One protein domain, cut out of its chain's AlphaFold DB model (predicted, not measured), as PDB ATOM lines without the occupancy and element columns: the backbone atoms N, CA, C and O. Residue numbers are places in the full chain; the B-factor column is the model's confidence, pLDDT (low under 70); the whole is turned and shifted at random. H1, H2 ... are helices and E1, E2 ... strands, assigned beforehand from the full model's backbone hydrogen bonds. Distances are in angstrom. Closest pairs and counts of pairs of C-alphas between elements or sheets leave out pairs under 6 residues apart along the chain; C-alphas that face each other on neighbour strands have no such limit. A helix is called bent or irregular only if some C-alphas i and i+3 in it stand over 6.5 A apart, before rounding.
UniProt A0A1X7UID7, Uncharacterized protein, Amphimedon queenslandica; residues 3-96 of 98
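This is residues 3 to 96 of the 98 residues of an uncharacterized protein of Amphimedon queenslandica (UniProt A0A1X7UID7). A two-strand hairpin, E1 and E2, meets a three-strand sheet, E3, E4 and E5, at its longest strand, the bent E4, while a long loop, residues 25 to 45, reaches out from the hairpin's far end. H1 lies beside E2 with its residues 9 to 14, and its residues 3 to 8 stick out. The 94 printed residues run H1 E1 E2 E3 E4 E5, mixed, with under half in named elements; both sheets are antiparallel, the larger in order E3 - E4 - E5. The whole is only just compact, close to loose, with radius of gyration of the C-alphas 14.4 A and spans of 37 by 37 by 34 A.

Start at H1, residues 3 to 14, where every O i to N i+4 pair is within hydrogen-bond range. Its closest C-alpha pair to E2, residues 46 to 50, is Leu 13 and Ser 50, 6.9 A. E2 forms a hairpin with E1, residues 20 to 24; look at N 21 and O 49, 2.8 A. E3, residues 54 to 56, E4, residues 72 to 79, and E5, residues 90 to 95, form a meander, each strand the antiparallel neighbour of the one before: N 55 and O 73 are 2.9 A apart, N 74 and O 94 2.8 A. The closest C-alphas of E2 and E4 are Ser 50 and Ile 75, 7.0 A. H1 is apart from E3, E4 and E5.

Find C-alpha 3 at (44.874, -25.212, 32.979); H1 runs 16.2 A from there. E4 covers 20.1 A, bending by 60 degrees at residue 76. E5 covers 15.0 A, ending at C-alpha 95, (30.204, -46.429, 35.593).

The C-alphas farthest apart are Met 30 and Asp 96, 39.5 A. The printed part has no cut; the links E1 to E2 and E3 to E4 are long. Residues 3, 84 and 85 have pLDDT under 70.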
ATOM      1  N   GLU A   3      43.951 -24.781  34.045       57.97
ATOM      2  CA  GLU A   3      44.874 -25.212  32.979       57.97
ATOM      3  C   GLU A   3      45.631 -26.502  33.335       57.97
ATOM      4  O   GLU A   3      45.624 -27.441  32.551       57.97
ATOM      5  N   TYR A   4      46.134 -26.641  34.568       79.06
ATOM      6  CA  TYR A   4      46.842 -27.857  34.994       79.06
ATOM      7  C   TYR A   4      46.020 -29.150  34.874       79.06
ATOM      8  O   TYR A   4      46.590 -30.206  34.609       79.06
ATOM      9  N   VAL A   5      44.702 -29.095  35.093       86.25
ATOM     10  CA  VAL A   5      43.842 -30.290  35.044       86.25
ATOM     11  C   VAL A   5      43.497 -30.636  33.601       86.25
ATOM     12  O   VAL A   5      43.584 -31.803  33.223       86.25
ATOM     13  N   ALA A   6      43.145 -29.634  32.790       86.81
ATOM     14  CA  ALA A   6      42.862 -29.829  31.371       86.81
ATOM     15  C   ALA A   6      44.099 -30.368  30.637       86.81
ATOM     16  O   ALA A   6      44.008 -31.398  29.971       86.81
ATOM     17  N   ASP A   7      45.265 -29.758  30.856       91.31
ATOM     18  CA  ASP A   7      46.528 -30.197  30.261       91.31
ATOM     19  C   ASP A   7      46.897 -31.609  30.712       91.31
ATOM     20  O   ASP A   7      47.296 -32.446  29.902       91.31
ATOM     21  N   TYR A   8      46.739 -31.919  32.002       93.12
ATOM     22  CA  TYR A   8      46.972 -33.270  32.508       93.12
ATOM     23  C   TYR A   8      46.057 -34.295  31.825       93.12
ATOM     24  O   TYR A   8      46.533 -35.338  31.371       93.12
ATOM     25  N   ASN A   9      44.761 -33.994  31.722       92.75
ATOM     26  CA  ASN A   9      43.779 -34.881  31.103       92.75
ATOM     27  C   ASN A   9      44.064 -35.081  29.611       92.75
ATOM     28  O   ASN A   9      44.028 -36.217  29.139       92.75
ATOM     29  N   ILE A  10      44.402 -34.009  28.888       92.56
ATOM     30  CA  ILE A  10      44.765 -34.064  27.467       92.56
ATOM     31  C   ILE A  10      46.019 -34.913  27.279       92.56
ATOM     32  O   ILE A  10      45.997 -35.839  26.474       92.56
ATOM     33  N   ASN A  11      47.080 -34.673  28.052       93.75
ATOM     34  CA  ASN A  11      48.310 -35.461  27.952       93.75
ATOM     35  C   ASN A  11      48.046 -36.951  28.213       93.75
ATOM     36  O   ASN A  11      48.481 -37.806  27.445       93.75
ATOM     37  N   ARG A  12      47.242 -37.281  29.232       93.94
ATOM     38  CA  ARG A  12      46.850 -38.675  29.508       93.94
ATOM     39  C   ARG A  12      46.016 -39.293  28.394       93.94
ATOM     40  O   ARG A  12      46.123 -40.495  28.158       93.94
ATOM     41  N   LEU A  13      45.187 -38.497  27.727       93.44
ATOM     42  CA  LEU A  13      44.407 -38.946  26.583       93.44
ATOM     43  C   LEU A  13      45.301 -39.183  25.360       93.44
ATOM     44  O   LEU A  13      45.132 -40.190  24.684       93.44
ATOM     45  N   LEU A  14      46.283 -38.318  25.103       92.12
ATOM     46  CA  LEU A  14      47.269 -38.512  24.033       92.12
ATOM     47  C   LEU A  14      48.113 -39.779  24.261       92.12
ATOM     48  O   LEU A  14      48.399 -40.507  23.312       92.12
ATOM     49  N   ASP A  15      48.406 -40.102  25.522       93.19
ATOM     50  CA  ASP A  15      49.163 -41.295  25.914       93.19
ATOM     51  C   ASP A  15      48.331 -42.597  25.931       93.19
ATOM     52  O   ASP A  15      48.877 -43.676  26.164       93.19
ATOM     53  N   CYS A  16      47.011 -42.555  25.699       86.75
ATOM     54  CA  CYS A  16      46.123 -43.703  25.947       86.75
ATOM     55  C   CYS A  16      46.226 -44.857  24.923       86.75
ATOM     56  O   CYS A  16      45.496 -45.842  25.040       86.75
ATOM     57  N   CYS A  17      47.106 -44.745  23.918       90.75
ATOM     58  CA  CYS A  17      47.328 -45.725  22.840       90.75
ATOM     59  C   CYS A  17      46.056 -46.169  22.083       90.75
ATOM     60  O   CYS A  17      46.039 -47.218  21.433       90.75
ATOM     61  N   HIS A  18      44.990 -45.374  22.141       92.69
ATOM     62  CA  HIS A  18      43.721 -45.624  21.473       92.69
ATOM     63  C   HIS A  18      43.329 -44.417  20.609       92.69
ATOM     64  O   HIS A  18      43.690 -43.289  20.949       92.69
ATOM     65  N   PRO A  19      42.587 -44.624  19.502       92.50
ATOM     66  CA  PRO A  19      42.092 -43.521  18.686       92.50
ATOM     67  C   PRO A  19      41.260 -42.536  19.509       92.50
ATOM     68  O   PRO A  19      40.377 -42.946  20.265       92.50
ATOM     69  N   ILE A  20      41.523 -41.245  19.318       93.31
ATOM     70  CA  ILE A  20      40.810 -40.163  19.994       93.31
ATOM     71  C   ILE A  20      39.675 -39.679  19.094       93.31
ATOM     72  O   ILE A  20      39.886 -39.277  17.952       93.31
ATOM     73  N   ALA A  21      38.463 -39.717  19.633       92.81
ATOM     74  CA  ALA A  21      37.275 -39.125  19.055       92.81
ATOM     75  C   ALA A  21      37.194 -37.651  19.457       92.81
ATOM     76  O   ALA A  21      36.940 -37.339  20.620       92.81
ATOM     77  N   GLU A  22      37.381 -36.751  18.496       92.75
ATOM     78  CA  GLU A  22      37.117 -35.326  18.677       92.75
ATOM     79  C   GLU A  22      35.644 -35.034  18.360       92.75
ATOM     80  O   GLU A  22      35.186 -35.216  17.229       92.75
ATOM     81  N   ILE A  23      34.889 -34.600  19.367       91.62
ATOM     82  CA  ILE A  23      33.457 -34.319  19.272       91.62
ATOM     83  C   ILE A  23      33.259 -32.815  19.399       91.62
ATOM     84  O   ILE A  23      33.441 -32.246  20.471       91.62
ATOM     85  N   LYS A  24      32.868 -32.169  18.300       90.62
ATOM     86  CA  LYS A  24      32.570 -30.733  18.274       90.62
ATOM     87  C   LYS A  24      31.118 -30.488  18.658       90.62
ATOM     88  O   LYS A  24      30.230 -31.219  18.212       90.62
ATOM     89  N   ALA A  25      30.880 -29.445  19.443       89.06
ATOM     90  CA  ALA A  25      29.537 -29.001  19.769       89.06
ATOM     91  C   ALA A  25      28.765 -28.611  18.497       89.06
ATOM     92  O   ALA A  25      29.312 -28.034  17.553       89.06
ATOM     93  N   VAL A  26      27.472 -28.936  18.485       88.12
ATOM     94  CA  VAL A  26      26.540 -28.541  17.426       88.12
ATOM     95  C   VAL A  26      25.689 -27.399  17.961       88.12
ATOM     96  O   VAL A  26      24.929 -27.572  18.911       88.12
ATOM     97  N   TYR A  27      25.824 -26.228  17.350       87.50
ATOM     98  CA  TYR A  27      25.153 -25.010  17.791       87.50
ATOM     99  C   TYR A  27      23.839 -24.803  17.041       87.50
ATOM    100  O   TYR A  27      23.763 -25.015  15.831       87.50
ATOM    101  N   THR A  28      22.813 -24.338  17.753       87.56
ATOM    102  CA  THR A  28      21.536 -23.928  17.155       87.56
ATOM    103  C   THR A  28      21.329 -22.433  17.380       87.56
ATOM    104  O   THR A  28      21.309 -21.980  18.520       87.56
ATOM    105  N   GLY A  29      21.158 -21.669  16.297       85.44
ATOM    106  CA  GLY A  29      20.985 -20.212  16.338       85.44
ATOM    107  C   GLY A  29      22.246 -19.430  15.951       85.44
ATOM    108  O   GLY A  29      23.366 -19.910  16.080       85.44
ATOM    109  N   MET A  30      22.050 -18.204  15.456       80.50
ATOM    110  CA  MET A  30      23.088 -17.419  14.765       80.50
ATOM    111  C   MET A  30      24.264 -16.989  15.658       80.50
ATOM    112  O   MET A  30      25.358 -16.768  15.154       80.50
ATOM    113  N   ILE A  31      24.049 -16.878  16.972       83.94
ATOM    114  CA  ILE A  31      25.047 -16.387  17.939       83.94
ATOM    115  C   ILE A  31      25.491 -17.451  18.951       83.94
ATOM    116  O   ILE A  31      26.317 -17.169  19.812       83.94
ATOM    117  N   ALA A  32      24.956 -18.672  18.861       80.94
ATOM    118  CA  ALA A  32      25.168 -19.706  19.873       80.94
ATOM    119  C   ALA A  32      26.622 -20.205  19.927       80.94
ATOM    120  O   ALA A  32      27.109 -20.539  20.999       80.94
ATOM    121  N   SER A  33      27.342 -20.195  18.800       81.56
ATOM    122  CA  SER A  33      28.769 -20.551  18.749       81.56
ATOM    123  C   SER A  33      29.699 -19.508  19.369       81.56
ATOM    124  O   SER A  33      30.880 -19.784  19.546       81.56
ATOM    125  N   SER A  34      29.190 -18.305  19.644       81.19
ATOM    126  CA  SER A  34      29.946 -17.215  20.269       81.19
ATOM    127  C   SER A  34      29.719 -17.137  21.781       81.19
ATOM    128  O   SER A  34      30.308 -16.277  22.433       81.19
ATOM    129  N   GLY A  35      28.841 -17.989  22.327       79.19
ATOM    130  CA  GLY A  35      28.612 -18.103  23.764       79.19
ATOM    131  C   GLY A  35      29.815 -18.717  24.475       79.19
ATOM    132  O   GLY A  35      30.587 -19.471  23.877       79.19
ATOM    133  N   SER A  36      29.986 -18.383  25.753       79.69
ATOM    134  CA  SER A  36      31.045 -18.980  26.564       79.69
ATOM    135  C   SER A  36      30.676 -20.413  26.987       79.69
ATOM    136  O   SER A  36      29.488 -20.744  27.054       79.69
ATOM    137  N   PRO A  37      31.656 -21.277  27.318       76.44
ATOM    138  CA  PRO A  37      31.372 -22.585  27.911       76.44
ATOM    139  C   PRO A  37      30.519 -22.492  29.182       76.44
ATOM    140  O   PRO A  37      29.678 -23.355  29.421       76.44
ATOM    141  N   ASP A  38      30.681 -21.424  29.968       79.44
ATOM    142  CA  ASP A  38      29.900 -21.182  31.187       79.44
ATOM    143  C   ASP A  38      28.410 -20.983  30.868       79.44
ATOM    144  O   ASP A  38      27.553 -21.592  31.515       79.44
ATOM    145  N   ASP A  39      28.096 -20.233  29.806       78.12
ATOM    146  CA  ASP A  39      26.724 -20.080  29.296       78.12
ATOM    147  C   ASP A  39      26.159 -21.402  28.738       78.12
ATOM    148  O   ASP A  39      24.942 -21.592  28.671       78.12
ATOM    149  N   ALA A  40      27.040 -22.334  28.359       76.44
ATOM    150  CA  ALA A  40      26.716 -23.668  27.856       76.44
ATOM    151  C   ALA A  40      26.726 -24.759  28.948       76.44
ATOM    152  O   ALA A  40      26.749 -25.950  28.630       76.44
ATOM    153  N   GLY A  41      26.699 -24.385  30.233       74.44
ATOM    154  CA  GLY A  41      26.687 -25.344  31.346       74.44
ATOM    155  C   GLY A  41      28.039 -26.022  31.581       74.44
ATOM    156  O   GLY A  41      28.077 -27.208  31.907       74.44
ATOM    157  N   ALA A  42      29.131 -25.275  31.389       77.75
ATOM    158  CA  ALA A  42      30.517 -25.745  31.449       77.75
ATOM    159  C   ALA A  42      30.833 -26.872  30.446       77.75
ATOM    160  O   ALA A  42      31.704 -27.710  30.686       77.75
ATOM    161  N   LEU A  43      30.111 -26.911  29.321       80.94
ATOM    162  CA  LEU A  43      30.413 -27.808  28.213       80.94
ATOM    163  C   LEU A  43      31.410 -27.135  27.276       80.94
ATOM    164  O   LEU A  43      31.098 -26.133  26.630       80.94
ATOM    165  N   ASP A  44      32.601 -27.718  27.180       85.00
ATOM    166  CA  ASP A  44      33.599 -27.276  26.220       85.00
ATOM    167  C   ASP A  44      33.092 -27.433  24.775       85.00
ATOM    168  O   ASP A  44      32.397 -28.403  24.445       85.00
ATOM    169  N   PRO A  45      33.481 -26.518  23.867       87.88
ATOM    170  CA  PRO A  45      33.079 -26.562  22.460       87.88
ATOM    171  C   PRO A  45      33.607 -27.805  21.730       87.88
ATOM    172  O   PRO A  45      33.118 -28.149  20.648       87.88
ATOM    173  N   VAL A  46      34.617 -28.465  22.303       90.56
ATOM    174  CA  VAL A  46      35.203 -29.707  21.813       90.56
ATOM    175  C   VAL A  46      35.440 -30.642  22.991       90.56
ATOM    176  O   VAL A  46      36.146 -30.294  23.933       90.56
ATOM    177  N   VAL A  47      34.907 -31.857  22.903       91.44
ATOM    178  CA  VAL A  47      35.178 -32.938  23.854       91.44
ATOM    179  C   VAL A  47      35.989 -34.015  23.147       91.44
ATOM    180  O   VAL A  47      35.590 -34.521  22.100       91.44
ATOM    181  N   MET A  48      37.129 -34.380  23.727       93.88
ATOM    182  CA  MET A  48      37.975 -35.460  23.226       93.88
ATOM    183  C   MET A  48      37.779 -36.709  24.081       93.88
ATOM    184  O   MET A  48      37.980 -36.675  25.294       93.88
ATOM    185  N   LEU A  49      37.391 -37.817  23.451       94.75
ATOM    186  CA  LEU A  49      37.129 -39.089  24.122       94.75
ATOM    187  C   LEU A  49      37.991 -40.196  23.532       94.75
ATOM    188  O   LEU A  49      38.269 -40.213  22.339       94.75
ATOM    189  N   SER A  50      38.362 -41.170  24.353       96.00
ATOM    190  CA  SER A  50      39.048 -42.366  23.878       96.00
ATOM    191  C   SER A  50      38.609 -43.588  24.664       96.00
ATOM    192  O   SER A  50      38.151 -43.490  25.807       96.00
ATOM    193  N   LYS A  51      38.734 -44.767  24.056       95.44
ATOM    194  CA  LYS A  51      38.484 -46.026  24.762       95.44
ATOM    195  C   LYS A  51      39.397 -46.110  25.990       95.44
ATOM    196  O   LYS A  51      40.545 -45.688  25.947       95.44
ATOM    197  N   SER A  52      38.875 -46.660  27.083       94.50
ATOM    198  CA  SER A  52      39.554 -46.776  28.380       94.50
ATOM    199  C   SER A  52      39.777 -45.448  29.118       94.50
ATOM    200  O   SER A  52      40.257 -45.476  30.251       94.50
ATOM    201  N   ALA A  53      39.393 -44.301  28.544       96.25
ATOM    202  CA  ALA A  53      39.460 -43.022  29.241       96.25
ATOM    203  C   ALA A  53      38.511 -43.001  30.449       96.25
ATOM    204  O   ALA A  53      37.389 -43.526  30.400       96.25
ATOM    205  N   ARG A  54      38.979 -42.372  31.529       96.38
ATOM    206  CA  ARG A  54      38.193 -42.081  32.730       96.38
ATOM    207  C   ARG A  54      37.415 -40.792  32.523       96.38
ATOM    208  O   ARG A  54      37.992 -39.801  32.090       96.38
ATOM    209  N   ILE A  55      36.129 -40.818  32.844       95.25
ATOM    210  CA  ILE A  55      35.234 -39.670  32.700       95.25
ATOM    211  C   ILE A  55      34.465 -39.416  33.989       95.25
ATOM    212  O   ILE A  55      34.331 -40.305  34.834       95.25
ATOM    213  N   MET A  56      33.940 -38.201  34.096       94.88
ATOM    214  CA  MET A  56      32.971 -37.796  35.102       94.88
ATOM    215  C   MET A  56      31.711 -37.327  34.384       94.88
ATOM    216  O   MET A  56      31.786 -36.575  33.412       94.88
ATOM    217  N   LEU A  57      30.553 -37.769  34.854       93.38
ATOM    218  CA  LEU A  57      29.275 -37.268  34.380       93.38
ATOM    219  C   LEU A  57      29.073 -35.840  34.892       93.38
ATOM    220  O   LEU A  57      29.115 -35.622  36.095       93.38
ATOM    221  N   THR A  58      28.825 -34.875  34.011       91.12
ATOM    222  CA  THR A  58      28.619 -33.466  34.401       91.12
ATOM    223  C   THR A  58      27.144 -33.080  34.509       91.12
ATOM    224  O   THR A  58      26.822 -31.934  34.806       91.12
ATOM    225  N   ASN A  59      26.222 -34.025  34.289       89.19
ATOM    226  CA  ASN A  59      24.787 -33.771  34.336       89.19
ATOM    227  C   ASN A  59      24.003 -34.957  34.917       89.19
ATOM    228  O   ASN A  59      24.476 -36.091  34.944       89.19
ATOM    229  N   ASN A  60      22.781 -34.704  35.379       91.06
ATOM    230  CA  ASN A  60      21.915 -35.736  35.939       91.06
ATOM    231  C   ASN A  60      21.174 -36.473  34.821       91.06
ATOM    232  O   ASN A  60      20.293 -35.900  34.187       91.06
ATOM    233  N   PHE A  61      21.505 -37.746  34.604       90.31
ATOM    234  CA  PHE A  61      20.853 -38.566  33.577       90.31
ATOM    235  C   PHE A  61      19.690 -39.381  34.138       90.31
ATOM    236  O   PHE A  61      18.612 -39.403  33.549       90.31
ATOM    237  N   TRP A  62      19.888 -40.047  35.279       92.56
ATOM    238  CA  TRP A  62      18.867 -40.910  35.870       92.56
ATOM    239  C   TRP A  62      18.950 -40.905  37.397       92.56
ATOM    240  O   TRP A  62      19.483 -41.810  38.035       92.56
ATOM    241  N   VAL A  63      18.361 -39.865  37.988       90.50
ATOM    242  CA  VAL A  63      18.397 -39.607  39.437       90.50
ATOM    243  C   VAL A  63      17.869 -40.788  40.254       90.50
ATOM    244  O   VAL A  63      18.482 -41.163  41.246       90.50
ATOM    245  N   ASN A  64      16.781 -41.425  39.812       91.44
ATOM    246  CA  ASN A  64      16.138 -42.509  40.566       91.44
ATOM    247  C   ASN A  64      17.020 -43.751  40.756       91.44
ATOM    248  O   ASN A  64      16.840 -44.464  41.737       91.44
ATOM    249  N   VAL A  65      17.949 -44.017  39.833       87.88
ATOM    250  CA  VAL A  65      18.921 -45.116  39.969       87.88
ATOM    251  C   VAL A  65      20.282 -44.617  40.445       87.88
ATOM    252  O   VAL A  65      21.185 -45.419  40.617       87.88
ATOM    253  N   GLY A  66      20.434 -43.310  40.678       87.50
ATOM    254  CA  GLY A  66      21.664 -42.684  41.159       87.50
ATOM    255  C   GLY A  66      22.648 -42.250  40.070       87.50
ATOM    256  O   GLY A  66      23.688 -41.700  40.407       87.50
ATOM    257  N   LEU A  67      22.343 -42.415  38.778       92.81
ATOM    258  CA  LEU A  67      23.235 -41.975  37.699       92.81
ATOM    259  C   LEU A  67      23.175 -40.443  37.534       92.81
ATOM    260  O   LEU A  67      22.427 -39.904  36.709       92.81
ATOM    261  N   VAL A  68      23.935 -39.752  38.380       93.50
ATOM    262  CA  VAL A  68      23.911 -38.297  38.578       93.50
ATOM    263  C   VAL A  68      25.274 -37.651  38.314       93.50
ATOM    264  O   VAL A  68      26.286 -38.339  38.154       93.50
ATOM    265  N   ASN A  69      25.293 -36.318  38.268       93.06
ATOM    266  CA  ASN A  69      26.516 -35.522  38.170       93.06
ATOM    267  C   ASN A  69      27.548 -35.951  39.238       93.06
ATOM    268  O   ASN A  69      27.193 -36.223  40.385       93.06
ATOM    269  N   GLY A  70      28.817 -36.042  38.845       93.25
ATOM    270  CA  GLY A  70      29.925 -36.541  39.655       93.25
ATOM    271  C   GLY A  70      30.165 -38.045  39.508       93.25
ATOM    272  O   GLY A  70      31.208 -38.537  39.937       93.25
ATOM    273  N   GLY A  71      29.244 -38.782  38.875       94.94
ATOM    274  CA  GLY A  71      29.397 -40.209  38.609       94.94
ATOM    275  C   GLY A  71      30.627 -40.498  37.747       94.94
ATOM    276  O   GLY A  71      30.739 -40.002  36.625       94.94
ATOM    277  N   MET A  72      31.542 -41.313  38.266       97.06
ATOM    278  CA  MET A  72      32.776 -41.677  37.575       97.06
ATOM    279  C   MET A  72      32.600 -42.950  36.750       97.06
ATOM    280  O   MET A  72      31.928 -43.897  37.168       97.06
ATOM    281  N   GLY A  73      33.225 -42.986  35.576       96.81
ATOM    282  CA  GLY A  73      33.126 -44.131  34.682       96.81
ATOM    283  C   GLY A  73      34.289 -44.263  33.715       96.81
ATOM    284  O   GLY A  73      35.187 -43.422  33.639       96.81
ATOM    285  N   THR A  74      34.279 -45.370  32.981       97.56
ATOM    286  CA  THR A  74      35.304 -45.727  32.000       97.56
ATOM    287  C   THR A  74      34.658 -46.006  30.654       97.56
ATOM    288  O   THR A  74      33.748 -46.835  30.555       97.56
ATOM    289  N   ILE A  75      35.157 -45.364  29.600       97.44
ATOM    290  CA  ILE A  75      34.661 -45.582  28.238       97.44
ATOM    291  C   ILE A  75      35.052 -46.984  27.766       97.44
ATOM    292  O   ILE A  75      36.227 -47.353  27.761       97.44
ATOM    293  N   LYS A  76      34.069 -47.775  27.337       97.38
ATOM    294  CA  LYS A  76      34.274 -49.130  26.798       97.38
ATOM    295  C   LYS A  76      34.238 -49.171  25.281       97.38
ATOM    296  O   LYS A  76      34.984 -49.949  24.683       97.38
ATOM    297  N   ALA A  77      33.407 -48.333  24.670       95.19
ATOM    298  CA  ALA A  77      33.290 -48.235  23.225       95.19
ATOM    299  C   ALA A  77      32.774 -46.858  22.800       95.19
ATOM    300  O   ALA A  77      32.014 -46.214  23.523       95.19
ATOM    301  N   ILE A  78      33.172 -46.451  21.599       94.50
ATOM    302  CA  ILE A  78      32.627 -45.302  20.881       94.50
ATOM    303  C   ILE A  78      32.091 -45.863  19.566       94.50
ATOM    304  O   ILE A  78      32.837 -46.489  18.811       94.50
ATOM    305  N   CYS A  79      30.789 -45.726  19.342       93.06
ATOM    306  CA  CYS A  79      30.084 -46.372  18.241       93.06
ATOM    307  C   CYS A  79      29.744 -45.347  17.160       93.06
ATOM    308  O   CYS A  79      29.168 -44.298  17.452       93.06
ATOM    309  N   TYR A  80      30.042 -45.685  15.907       91.75
ATOM    310  CA  TYR A  80      29.743 -44.873  14.730       91.75
ATOM    311  C   TYR A  80      28.851 -45.667  13.772       91.75
ATOM    312  O   TYR A  80      28.973 -46.886  13.683       91.75
ATOM    313  N   LEU A  81      27.960 -44.980  13.052       88.19
ATOM    314  CA  LEU A  81      27.140 -45.597  11.996       88.19
ATOM    315  C   LEU A  81      27.906 -45.823  10.693       88.19
ATOM    316  O   LEU A  81      27.486 -46.625   9.865       88.19
ATOM    317  N   SER A  82      28.989 -45.077  10.485       84.44
ATOM    318  CA  SER A  82      29.816 -45.166   9.289       84.44
ATOM    319  C   SER A  82      31.278 -44.989   9.651       84.44
ATOM    320  O   SER A  82      31.601 -44.353  10.652       84.44
ATOM    321  N   ASP A  83      32.136 -45.470   8.771       73.25
ATOM    322  CA  ASP A  83      33.589 -45.510   8.936       73.25
ATOM    323  C   ASP A  83      34.251 -44.124   8.784       73.25
ATOM    324  O   ASP A  83      35.461 -43.978   8.947       73.25
ATOM    325  N   LYS A  84      33.469 -43.090   8.439       65.75
ATOM    326  CA  LYS A  84      33.938 -41.706   8.305       65.75
ATOM    327  C   LYS A  84      33.889 -40.983   9.653       65.75
ATOM    328  O   LYS A  84      32.984 -41.262  10.440       65.75
ATOM    329  N   PRO A  85      34.790 -40.007   9.899       64.06
ATOM    330  CA  PRO A  85      34.709 -39.164  11.084       64.06
ATOM    331  C   PRO A  85      33.365 -38.428  11.076       64.06
ATOM    332  O   PRO A  85      33.120 -37.532  10.271       64.06
ATOM    333  N   ALA A  86      32.475 -38.876  11.950       77.25
ATOM    334  CA  ALA A  86      31.125 -38.376  12.135       77.25
ATOM    335  C   ALA A  86      30.869 -38.241  13.636       77.25
ATOM    336  O   ALA A  86      31.664 -38.705  14.451       77.25
ATOM    337  N   LEU A  87      29.756 -37.624  14.021       89.00
ATOM    338  CA  LEU A  87      29.330 -37.658  15.415       89.00
ATOM    339  C   LEU A  87      29.108 -39.128  15.834       89.00
ATOM    340  O   LEU A  87      28.419 -39.852  15.104       89.00
ATOM    341  N   PRO A  88      29.670 -39.599  16.964       92.06
ATOM    342  CA  PRO A  88      29.343 -40.921  17.478       92.06
ATOM    343  C   PRO A  88      27.838 -41.036  17.719       92.06
ATOM    344  O   PRO A  88      27.214 -40.103  18.222       92.06
ATOM    345  N   VAL A  89      27.257 -42.193  17.411       93.38
ATOM    346  CA  VAL A  89      25.852 -42.463  17.757       93.38
ATOM    347  C   VAL A  89      25.672 -42.894  19.199       93.38
ATOM    348  O   VAL A  89      24.596 -42.723  19.763       93.38
ATOM    349  N   ALA A  90      26.719 -43.457  19.799       93.56
ATOM    350  CA  ALA A  90      26.724 -43.814  21.203       93.56
ATOM    351  C   ALA A  90      28.148 -43.818  21.759       93.56
ATOM    352  O   ALA A  90      29.102 -44.205  21.079       93.56
ATOM    353  N   VAL A  91      28.264 -43.451  23.031       95.00
ATOM    354  CA  VAL A  91      29.448 -43.692  23.856       95.00
ATOM    355  C   VAL A  91      29.018 -44.635  24.970       95.00
ATOM    356  O   VAL A  91      28.143 -44.306  25.767       95.00
ATOM    357  N   MET A  92      29.608 -45.826  25.009       96.25
ATOM    358  CA  MET A  92      29.326 -46.808  26.052       96.25
ATOM    359  C   MET A  92      30.271 -46.581  27.222       96.25
ATOM    360  O   MET A  92      31.491 -46.703  27.075       96.25
ATOM    361  N   VAL A  93      29.704 -46.292  28.388       97.00
ATOM    362  CA  VAL A  93      30.444 -46.052  29.627       97.00
ATOM    363  C   VAL A  93      30.057 -47.113  30.647       97.00
ATOM    364  O   VAL A  93      28.875 -47.331  30.899       97.00
ATOM    365  N   GLN A  94      31.056 -47.761  31.242       97.12
ATOM    366  CA  GLN A  94      30.868 -48.521  32.476       97.12
ATOM    367  C   GLN A  94      31.110 -47.565  33.639       97.12
ATOM    368  O   GLN A  94      32.243 -47.116  33.824       97.12
ATOM    369  N   PHE A  95      30.063 -47.231  34.384       96.12
ATOM    370  CA  PHE A  95      30.204 -46.429  35.593       96.12
ATOM    371  C   PHE A  95      30.628 -47.313  36.766       96.12
ATOM    372  O   PHE A  95      30.287 -48.488  36.819       96.12
ATOM    373  N   ASP A  96      31.395 -46.759  37.699       94.38
ATOM    374  CA  ASP A  96      32.055 -47.567  38.738       94.38
ATOM    375  C   ASP A  96      31.075 -48.202  39.733       94.38
ATOM    376  O   ASP A  96      31.393 -49.200  40.379       94.38
TER     377      ASP A  96